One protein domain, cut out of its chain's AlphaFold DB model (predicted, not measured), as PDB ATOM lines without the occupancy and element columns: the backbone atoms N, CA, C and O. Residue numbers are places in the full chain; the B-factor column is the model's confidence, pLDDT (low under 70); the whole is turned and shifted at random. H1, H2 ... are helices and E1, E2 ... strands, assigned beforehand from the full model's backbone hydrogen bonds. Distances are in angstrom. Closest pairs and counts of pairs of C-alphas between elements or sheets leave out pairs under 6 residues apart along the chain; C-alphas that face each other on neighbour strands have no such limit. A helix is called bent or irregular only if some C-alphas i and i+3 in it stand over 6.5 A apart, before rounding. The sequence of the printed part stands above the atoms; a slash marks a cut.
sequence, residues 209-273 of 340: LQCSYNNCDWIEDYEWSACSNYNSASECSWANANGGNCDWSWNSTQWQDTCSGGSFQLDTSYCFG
ATOM      1  N   LEU A 209     -18.842  68.411   5.401       82.75
ATOM      2  CA  LEU A 209     -18.371  68.003   4.083       82.75
ATOM      3  C   LEU A 209     -18.634  66.513   3.821       82.75
ATOM      4  O   LEU A 209     -19.042  66.145   2.722       82.75
ATOM      5  N   GLN A 210     -18.398  65.658   4.820       80.12
ATOM      6  CA  GLN A 210     -18.697  64.229   4.749       80.12
ATOM      7  C   GLN A 210     -20.201  63.975   4.776       80.12
ATOM      8  O   GLN A 210     -20.665  63.093   4.056       80.12
ATOM      9  N   CYS A 211     -20.950  64.764   5.545       80.69
ATOM     10  CA  CYS A 211     -22.402  64.682   5.595       80.69
ATOM     11  C   CYS A 211     -23.024  64.962   4.218       80.69
ATOM     12  O   CYS A 211     -23.680  64.105   3.624       80.69
ATOM     13  N   SER A 212     -22.662  66.103   3.626       79.62
ATOM     14  CA  SER A 212     -23.140  66.511   2.300       79.62
ATOM     15  C   SER A 212     -22.729  65.531   1.192       79.62
ATOM     16  O   SER A 212     -23.442  65.364   0.204       79.62
ATOM     17  N   TYR A 213     -21.569  64.875   1.325       79.69
ATOM     18  CA  TYR A 213     -21.081  63.903   0.341       79.69
ATOM     19  C   TYR A 213     -21.874  62.590   0.347       79.69
ATOM     20  O   TYR A 213     -22.043  61.983  -0.710       79.69
ATOM     21  N   ASN A 214     -22.370  62.168   1.512       72.19
ATOM     22  CA  ASN A 214     -23.196  60.967   1.656       72.19
ATOM     23  C   ASN A 214     -24.686  61.237   1.407       72.19
ATOM     24  O   ASN A 214     -25.501  60.351   1.624       72.19
ATOM     25  N   ASN A 215     -25.036  62.421   0.885       75.44
ATOM     26  CA  ASN A 215     -26.420  62.818   0.622       75.44
ATOM     27  C   ASN A 215     -27.281  62.839   1.900       75.44
ATOM     28  O   ASN A 215     -28.473  62.545   1.852       75.44
ATOM     29  N   CYS A 216     -26.638  63.182   3.014       80.31
ATOM     30  CA  CYS A 216     -27.243  63.441   4.309       80.31
ATOM     31  C   CYS A 216     -27.433  64.951   4.508       80.31
ATOM     32  O   CYS A 216     -26.712  65.759   3.908       80.31
ATOM     33  N   ASP A 217     -28.352  65.324   5.389       81.12
ATOM     34  CA  ASP A 217     -28.624  66.709   5.751       81.12
ATOM     35  C   ASP A 217     -27.777  67.112   6.963       81.12
ATOM     36  O   ASP A 217     -27.886  66.545   8.050       81.12
ATOM     37  N   TRP A 218     -26.906  68.105   6.778       82.94
ATOM     38  CA  TRP A 218     -26.161  68.694   7.888       82.94
ATOM     39  C   TRP A 218     -27.065  69.655   8.652       82.94
ATOM     40  O   TRP A 218     -27.538  70.649   8.094       82.94
ATOM     41  N   ILE A 219     -27.293  69.360   9.928       83.31
ATOM     42  CA  ILE A 219     -28.062  70.214  10.819       83.31
ATOM     43  C   ILE A 219     -27.078  71.030  11.647       83.31
ATOM     44  O   ILE A 219     -26.338  70.485  12.466       83.31
ATOM     45  N   GLU A 220     -27.070  72.343  11.410       87.38
ATOM     46  CA  GLU A 220     -26.353  73.275  12.274       87.38
ATOM     47  C   GLU A 220     -27.088  73.394  13.606       87.38
ATOM     48  O   GLU A 220     -28.231  73.863  13.645       87.38
ATOM     49  N   ASP A 221     -26.420  73.007  14.687       86.56
ATOM     50  CA  ASP A 221     -26.964  73.115  16.033       86.56
ATOM     51  C   ASP A 221     -25.922  73.668  17.002       86.56
ATOM     52  O   ASP A 221     -24.720  73.411  16.892       86.56
ATOM     53  N   TYR A 222     -26.390  74.486  17.940       89.12
ATOM     54  CA  TYR A 222     -25.521  75.172  18.877       89.12
ATOM     55  C   TYR A 222     -26.137  75.250  20.266       89.12
ATOM     56  O   TYR A 222     -27.170  75.892  20.475       89.12
ATOM     57  N   GLU A 223     -25.410  74.740  21.251       90.31
ATOM     58  CA  GLU A 223     -25.811  74.797  22.650       90.31
ATOM     59  C   GLU A 223     -25.010  75.824  23.443       90.31
ATOM     60  O   GLU A 223     -23.824  76.059  23.216       90.31
ATOM     61  N   TRP A 224     -25.660  76.438  24.428       91.62
ATOM     62  CA  TRP A 224     -24.990  77.319  25.377       91.62
ATOM     63  C   TRP A 224     -24.722  76.584  26.679       91.62
ATOM     64  O   TRP A 224     -25.635  76.058  27.310       91.62
ATOM     65  N   SER A 225     -23.474  76.633  27.132       91.50
ATOM     66  CA  SER A 225     -23.070  76.084  28.421       91.50
ATOM     67  C   SER A 225     -22.402  77.155  29.278       91.50
ATOM     68  O   SER A 225     -21.820  78.118  28.773       91.50
ATOM     69  N   ALA A 226     -22.503  77.017  30.596       94.12
ATOM     70  CA  ALA A 226     -21.900  77.930  31.558       94.12
ATOM     71  C   ALA A 226     -20.792  77.223  32.333       94.12
ATOM     72  O   ALA A 226     -20.920  76.051  32.678       94.12
ATOM     73  N   CYS A 227     -19.728  77.952  32.674       93.44
ATOM     74  CA  CYS A 227     -18.641  77.415  33.495       93.44
ATOM     75  C   CYS A 227     -19.151  76.804  34.810       93.44
ATOM     76  O   CYS A 227     -18.641  75.782  35.250       93.44
ATOM     77  N   SER A 228     -20.203  77.384  35.398       92.00
ATOM     78  CA  SER A 228     -20.818  76.914  36.645       92.00
ATOM     79  C   SER A 228     -21.431  75.513  36.577       92.00
ATOM     80  O   SER A 228     -21.775  74.974  37.623       92.00
ATOM     81  N   ASN A 229     -21.594  74.933  35.384       92.31
ATOM     82  CA  ASN A 229     -22.158  73.593  35.210       92.31
ATOM     83  C   ASN A 229     -21.123  72.477  35.439       92.31
ATOM     84  O   ASN A 229     -21.496  71.310  35.507       92.31
ATOM     85  N   TYR A 230     -19.836  72.819  35.558       92.62
ATOM     86  CA  TYR A 230     -18.743  71.854  35.646       92.62
ATOM     87  C   TYR A 230     -18.149  71.808  37.056       92.62
ATOM     88  O   TYR A 230     -17.715  72.826  37.600       92.62
ATOM     89  N   ASN A 231     -18.084  70.609  37.634       91.06
ATOM     90  CA  ASN A 231     -17.723  70.396  39.042       91.06
ATOM     91  C   ASN A 231     -16.368  69.697  39.221       91.06
ATOM     92  O   ASN A 231     -16.038  69.248  40.319       91.06
ATOM     93  N   SER A 232     -15.560  69.620  38.164       93.25
ATOM     94  CA  SER A 232     -14.187  69.126  38.228       93.25
ATOM     95  C   SER A 232     -13.203  70.076  37.545       93.25
ATOM     96  O   SER A 232     -13.534  70.786  36.592       93.25
ATOM     97  N   ALA A 233     -11.946  70.059  37.999       92.56
ATOM     98  CA  ALA A 233     -10.895  70.903  37.429       92.56
ATOM     99  C   ALA A 233     -10.637  70.601  35.939       92.56
ATOM    100  O   ALA A 233     -10.342  71.508  35.160       92.56
ATOM    101  N   SER A 234     -10.769  69.334  35.530       94.00
ATOM    102  CA  SER A 234     -10.622  68.898  34.137       94.00
ATOM    103  C   SER A 234     -11.733  69.432  33.240       94.00
ATOM    104  O   SER A 234     -11.443  69.987  32.181       94.00
ATOM    105  N   GLU A 235     -12.987  69.320  33.671       93.12
ATOM    106  CA  GLU A 235     -14.135  69.822  32.912       93.12
ATOM    107  C   GLU A 235     -14.143  71.353  32.862       93.12
ATOM    108  O   GLU A 235     -14.400  71.941  31.816       93.12
ATOM    109  N   CYS A 236     -13.758  72.012  33.957       93.31
ATOM    110  CA  CYS A 236     -13.618  73.464  33.990       93.31
ATOM    111  C   CYS A 236     -12.545  73.962  33.012       93.31
ATOM    112  O   CYS A 236     -12.731  74.958  32.309       93.31
ATOM    113  N   SER A 237     -11.424  73.240  32.915       93.81
ATOM    114  CA  SER A 237     -10.386  73.532  31.927       93.81
ATOM    115  C   SER A 237     -10.865  73.297  30.494       93.81
ATOM    116  O   SER A 237     -10.466  74.042  29.598       93.81
ATOM    117  N   TRP A 238     -11.696  72.281  30.259       93.88
ATOM    118  CA  TRP A 238     -12.310  72.030  28.954       93.88
ATOM    119  C   TRP A 238     -13.290  73.148  28.570       93.88
ATOM    120  O   TRP A 238     -13.218  73.684  27.466       93.88
ATOM    121  N   ALA A 239     -14.134  73.584  29.503       90.31
ATOM    122  CA  ALA A 239     -15.064  74.692  29.306       90.31
ATOM    123  C   ALA A 239     -14.319  76.009  29.012       90.31
ATOM    124  O   ALA A 239     -14.708  76.789  28.140       90.31
ATOM    125  N   ASN A 240     -13.178  76.226  29.675       91.44
ATOM    126  CA  ASN A 240     -12.301  77.352  29.372       91.44
ATOM    127  C   ASN A 240     -11.721  77.277  27.948       91.44
ATOM    128  O   ASN A 240     -11.666  78.288  27.250       91.44
ATOM    129  N   ALA A 241     -11.315  76.083  27.496       91.50
ATOM    130  CA  ALA A 241     -10.779  75.870  26.151       91.50
ATOM    131  C   ALA A 241     -11.814  76.142  25.042       91.50
ATOM    132  O   ALA A 241     -11.432  76.574  23.957       91.50
ATOM    133  N   ASN A 242     -13.105  75.976  25.340       89.25
ATOM    134  CA  ASN A 242     -14.221  76.308  24.448       89.25
ATOM    135  C   ASN A 242     -14.686  77.774  24.567       89.25
ATOM    136  O   ASN A 242     -15.750  78.141  24.081       89.25
ATOM    137  N   GLY A 243     -13.884  78.641  25.194       88.38
ATOM    138  CA  GLY A 243     -14.133  80.084  25.216       88.38
ATOM    139  C   GLY A 243     -14.999  80.576  26.376       88.38
ATOM    140  O   GLY A 243     -15.334  81.759  26.402       88.38
ATOM    141  N   GLY A 244     -15.309  79.729  27.365       88.25
ATOM    142  CA  GLY A 244     -16.101  80.116  28.542       88.25
ATOM    143  C   GLY A 244     -15.394  81.078  29.497       88.25
ATOM    144  O   GLY A 244     -16.039  81.662  30.371       88.25
ATOM    145  N   ASN A 245     -14.077  81.270  29.334       92.62
ATOM    146  CA  ASN A 245     -13.230  82.014  30.269       92.62
ATOM    147  C   ASN A 245     -13.432  81.503  31.710       92.62
ATOM    148  O   ASN A 245     -13.734  82.273  32.627       92.62
ATOM    149  N   CYS A 246     -13.355  80.180  31.860       93.06
ATOM    150  CA  CYS A 246     -13.616  79.482  33.109       93.06
ATOM    151  C   CYS A 246     -12.353  79.390  33.964       93.06
ATOM    152  O   CYS A 246     -11.261  79.129  33.457       93.06
ATOM    153  N   ASP A 247     -12.527  79.562  35.269       93.31
ATOM    154  CA  ASP A 247     -11.482  79.495  36.277       93.31
ATOM    155  C   ASP A 247     -11.890  78.541  37.402       93.31
ATOM    156  O   ASP A 247     -12.979  78.644  37.977       93.31
ATOM    157  N   TRP A 248     -10.997  77.603  37.710       94.19
ATOM    158  CA  TRP A 248     -11.188  76.626  38.775       94.19
ATOM    159  C   TRP A 248     -10.578  77.168  40.061       94.19
ATOM    160  O   TRP A 248      -9.354  77.268  40.186       94.19
ATOM    161  N   SER A 249     -11.424  77.528  41.024       92.38
ATOM    162  CA  SER A 249     -10.954  78.173  42.249       92.38
ATOM    163  C   SER A 249     -11.800  77.844  43.477       92.38
ATOM    164  O   SER A 249     -12.977  77.485  43.383       92.38
ATOM    165  N   TRP A 250     -11.176  77.992  44.649       92.25
ATOM    166  CA  TRP A 250     -11.818  77.792  45.944       92.25
ATOM    167  C   TRP A 250     -12.901  78.844  46.199       92.25
ATOM    168  O   TRP A 250     -12.617  80.043  46.298       92.25
ATOM    169  N   ASN A 251     -14.135  78.392  46.403       87.75
ATOM    170  CA  ASN A 251     -15.259  79.238  46.768       87.75
ATOM    171  C   ASN A 251     -15.436  79.264  48.291       87.75
ATOM    172  O   ASN A 251     -15.901  78.308  48.908       87.75
ATOM    173  N   SER A 252     -15.125  80.400  48.915       87.50
ATOM    174  CA  SER A 252     -15.241  80.582  50.369       87.50
ATOM    175  C   SER A 252     -16.680  80.626  50.896       87.50
ATOM    176  O   SER A 252     -16.880  80.521  52.103       87.50
ATOM    177  N   THR A 253     -17.675  80.785  50.019       87.75
ATOM    178  CA  THR A 253     -19.098  80.798  50.393       87.75
ATOM    179  C   THR A 253     -19.666  79.384  50.419       87.75
ATOM    180  O   THR A 253     -20.445  79.056  51.308       87.75
ATOM    181  N   GLN A 254     -19.243  78.537  49.478       83.00
ATOM    182  CA  GLN A 254     -19.671  77.136  49.385       83.00
ATOM    183  C   GLN A 254     -18.693  76.149  50.038       83.00
ATOM    184  O   GLN A 254     -19.009  74.970  50.137       83.00
ATOM    185  N   TRP A 255     -17.532  76.621  50.508       89.38
ATOM    186  CA  TRP A 255     -16.489  75.805  51.145       89.38
ATOM    187  C   TRP A 255     -16.009  74.629  50.278       89.38
ATOM    188  O   TRP A 255     -15.677  73.562  50.791       89.38
ATOM    189  N   GLN A 256     -15.959  74.841  48.963       90.62
ATOM    190  CA  GLN A 256     -15.529  73.853  47.975       90.62
ATOM    191  C   GLN A 256     -14.886  74.538  46.767       90.62
ATOM    192  O   GLN A 256     -15.087  75.736  46.547       90.62
ATOM    193  N   ASP A 257     -14.126  73.785  45.976       92.12
ATOM    194  CA  ASP A 257     -13.669  74.258  44.671       92.12
ATOM    195  C   ASP A 257     -14.847  74.318  43.691       92.12
ATOM    196  O   ASP A 257     -15.701  73.433  43.671       92.12
ATOM    197  N   THR A 258     -14.900  75.377  42.885       91.94
ATOM    198  CA  THR A 258     -15.965  75.587  41.898       91.94
ATOM    199  C   THR A 258     -15.387  76.091  40.587       91.94
ATOM    200  O   THR A 258     -14.409  76.846  40.580       91.94
ATOM    201  N   CYS A 259     -16.026  75.725  39.477       94.62
ATOM    202  CA  CYS A 259     -15.749  76.333  38.188       94.62
ATOM    203  C   CYS A 259     -16.568  77.618  38.039       94.62
ATOM    204  O   CYS A 259     -17.795  77.593  38.000       94.62
ATOM    205  N   SER A 260     -15.893  78.761  37.985       91.69
ATOM    206  CA  SER A 260     -16.527  80.076  37.842       91.69
ATOM    207  C   SER A 260     -16.107  80.720  36.527       91.69
ATOM    208  O   SER A 260     -14.983  80.536  36.082       91.69
ATOM    209  N   GLY A 261     -16.982  81.490  35.884       91.88
ATOM    210  CA  GLY A 261     -16.645  82.140  34.617       91.88
ATOM    211  C   GLY A 261     -17.869  82.619  33.854       91.88
ATOM    212  O   GLY A 261     -18.906  82.908  34.453       91.88
ATOM    213  N   GLY A 262     -17.721  82.745  32.536       91.50
ATOM    214  CA  GLY A 262     -18.799  83.127  31.632       91.50
ATOM    215  C   GLY A 262     -19.587  81.932  31.093       91.50
ATOM    216  O   GLY A 262     -19.548  80.818  31.618       91.50
ATOM    217  N   SER A 263     -20.313  82.194  30.014       92.12
ATOM    218  CA  SER A 263     -20.936  81.176  29.174       92.12
ATOM    219  C   SER A 263     -20.224  81.101  27.830       92.12
ATOM    220  O   SER A 263     -19.623  82.078  27.377       92.12
ATOM    221  N   PHE A 264     -20.312  79.946  27.189       92.44
ATOM    222  CA  PHE A 264     -19.758  79.685  25.869       92.44
ATOM    223  C   PHE A 264     -20.748  78.910  25.016       92.44
ATOM    224  O   PHE A 264     -21.668  78.276  25.533       92.44
ATOM    225  N   GLN A 265     -20.550  79.010  23.707       91.75
ATOM    226  CA  GLN A 265     -21.331  78.300  22.712       91.75
ATOM    227  C   GLN A 265     -20.549  77.063  22.277       91.75
ATOM    228  O   GLN A 265     -19.361  77.155  21.963       91.75
ATOM    229  N   LEU A 266     -21.222  75.925  22.285       87.25
ATOM    230  CA  LEU A 266     -20.756  74.666  21.742       87.25
ATOM    231  C   LEU A 266     -21.405  74.467  20.383       87.25
ATOM    232  O   LEU A 266     -22.585  74.756  20.209       87.25
ATOM    233  N   ASP A 267     -20.608  74.004  19.433       85.19
ATOM    234  CA  ASP A 267     -21.112  73.500  18.165       85.19
ATOM    235  C   ASP A 267     -21.499  72.033  18.382       85.19
ATOM    236  O   ASP A 267     -20.631  71.195  18.641       85.19
ATOM    237  N   THR A 268     -22.802  71.765  18.375       84.44
ATOM    238  CA  THR A 268     -23.401  70.431  18.526       84.44
ATOM    239  C   THR A 268     -24.000  69.951  17.208       84.44
ATOM    240  O   THR A 268     -24.798  69.017  17.203       84.44
ATOM    241  N   SER A 269     -23.616  70.582  16.094       84.75
ATOM    242  CA  SER A 269     -24.077  70.221  14.760       84.75
ATOM    243  C   SER A 269     -23.840  68.742  14.472       84.75
ATOM    244  O   SER A 269     -22.803  68.173  14.826       84.75
ATOM    245  N   TYR A 270     -24.797  68.122  13.792       81.75
ATOM    246  CA  TYR A 270     -24.760  66.701  13.481       81.75
ATOM    247  C   TYR A 270     -25.310  66.426  12.087       81.75
ATOM    248  O   TYR A 270     -26.004  67.235  11.467       81.75
ATOM    249  N   CYS A 271     -24.956  65.253  11.579       80.44
ATOM    250  CA  CYS A 271     -25.424  64.768  10.298       80.44
ATOM    251  C   CYS A 271     -26.690  63.927  10.486       80.44
ATOM    252  O   CYS A 271     -26.687  63.002  11.294       80.44
ATOM    253  N   PHE A 272     -27.754  64.239   9.748       75.75
ATOM    254  CA  PHE A 272     -29.046  63.561   9.820       75.75
ATOM    255  C   PHE A 272     -29.452  63.008   8.447       75.75
ATOM    256  O   PHE A 272     -29.031  63.525   7.413       75.75
ATOM    257  N   GLY A 273     -30.281  61.963   8.422       67.12
ATOM    258  CA  GLY A 273     -30.799  61.381   7.179       67.12
ATOM    259  C   GLY A 273     -30.445  59.915   6.951       67.12
ATOM    260  O   GLY A 273     -30.447  59.474   5.798       67.12
TER     261      GLY A 273
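Overview. This is residues 209 to 273 of the 340 residues of the protein "Dockerin domain-containing protein" of Candidatus Marinimicrobia bacterium (UniProt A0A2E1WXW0). The model is a long, narrow rod: a two-stranded ribbon made of three short antiparallel strand pairs end to end, E1 with E6, E2 with E5, and E3 with E4. The longer helix H2 packs on the ribbon where E2 and E5 give way to E3 and E4, and the short helix H1 sits beside E1 and E6 at one end, while the turn of the E3 and E4 hairpin makes the other end. The printed part has 65 residues with two named helices and six named strands, in the order H1, E1, E2, H2, E3, E4, E5, E6, of the mixed class, helices and strands. It is only just extended, close to loose, with a radius of gyration of the C-alphas of 16.3 A, and spans 54 by 16 by 16 A.

Along the chain. H1 is residues 209 to 213, and its C-alpha 209 stands at (-18.371, 68.003, 4.083). E1 is residues 217 to 219, and E2 is residues 222 to 226, 13.5 A long from first to last C-alpha. H2, residues 233 to 244, is 13.8 A long and irregular: C-alphas 241 and 244 are 7.2 A apart. E3 is residues 247 to 251, 11.2 A, with C-alpha 251 at (-15.259, 79.238, 46.768). E4 is residues 256 to 260, 11.9 A, and E5 is residues 263 to 267, 13.4 A. E6 is residues 270 to 272 and ends with C-alpha 272 at (-29.046, 63.561, 9.820).

Arrangement. E1 and E6 are antiparallel neighbours at 143 degrees, with N 217 and O 272 within hydrogen-bond range at 2.8 A. The closest C-alphas of H1 and E6 are those of Cys 211 and Cys 271, 5.6 A apart. E1 runs on into E2 at 25 degrees. E2 and E5 are antiparallel at 151 degrees, with N 266 and O 223 at 2.8 A. The closest C-alphas of H2 and E5 are those of Gly 244 and Phe 264, 4.6 A apart; those of H2 and E4 are Cys 236 and Cys 259, 5.5 A apart. The hairpin E3 and E4 is antiparallel at 143 degrees, with N 247 and O 260 at 2.8 A. E4 runs on into E5 at 65 degrees, and E5 into E6 at 40 degrees. H1 and H2 are apart. Every O i to N i+4 pair is within hydrogen-bond range in H1, and 6 of 8 are in H2.

Size, cuts and confidence. The two C-alphas farthest apart are those of Asn 215 and Ser 252, at 54.0 A. The printed part has no cut. No link is long: E2 to H2 is short, and the others are tight. The mean pLDDT of the printed part is 88.1, and residue 273 is under 70.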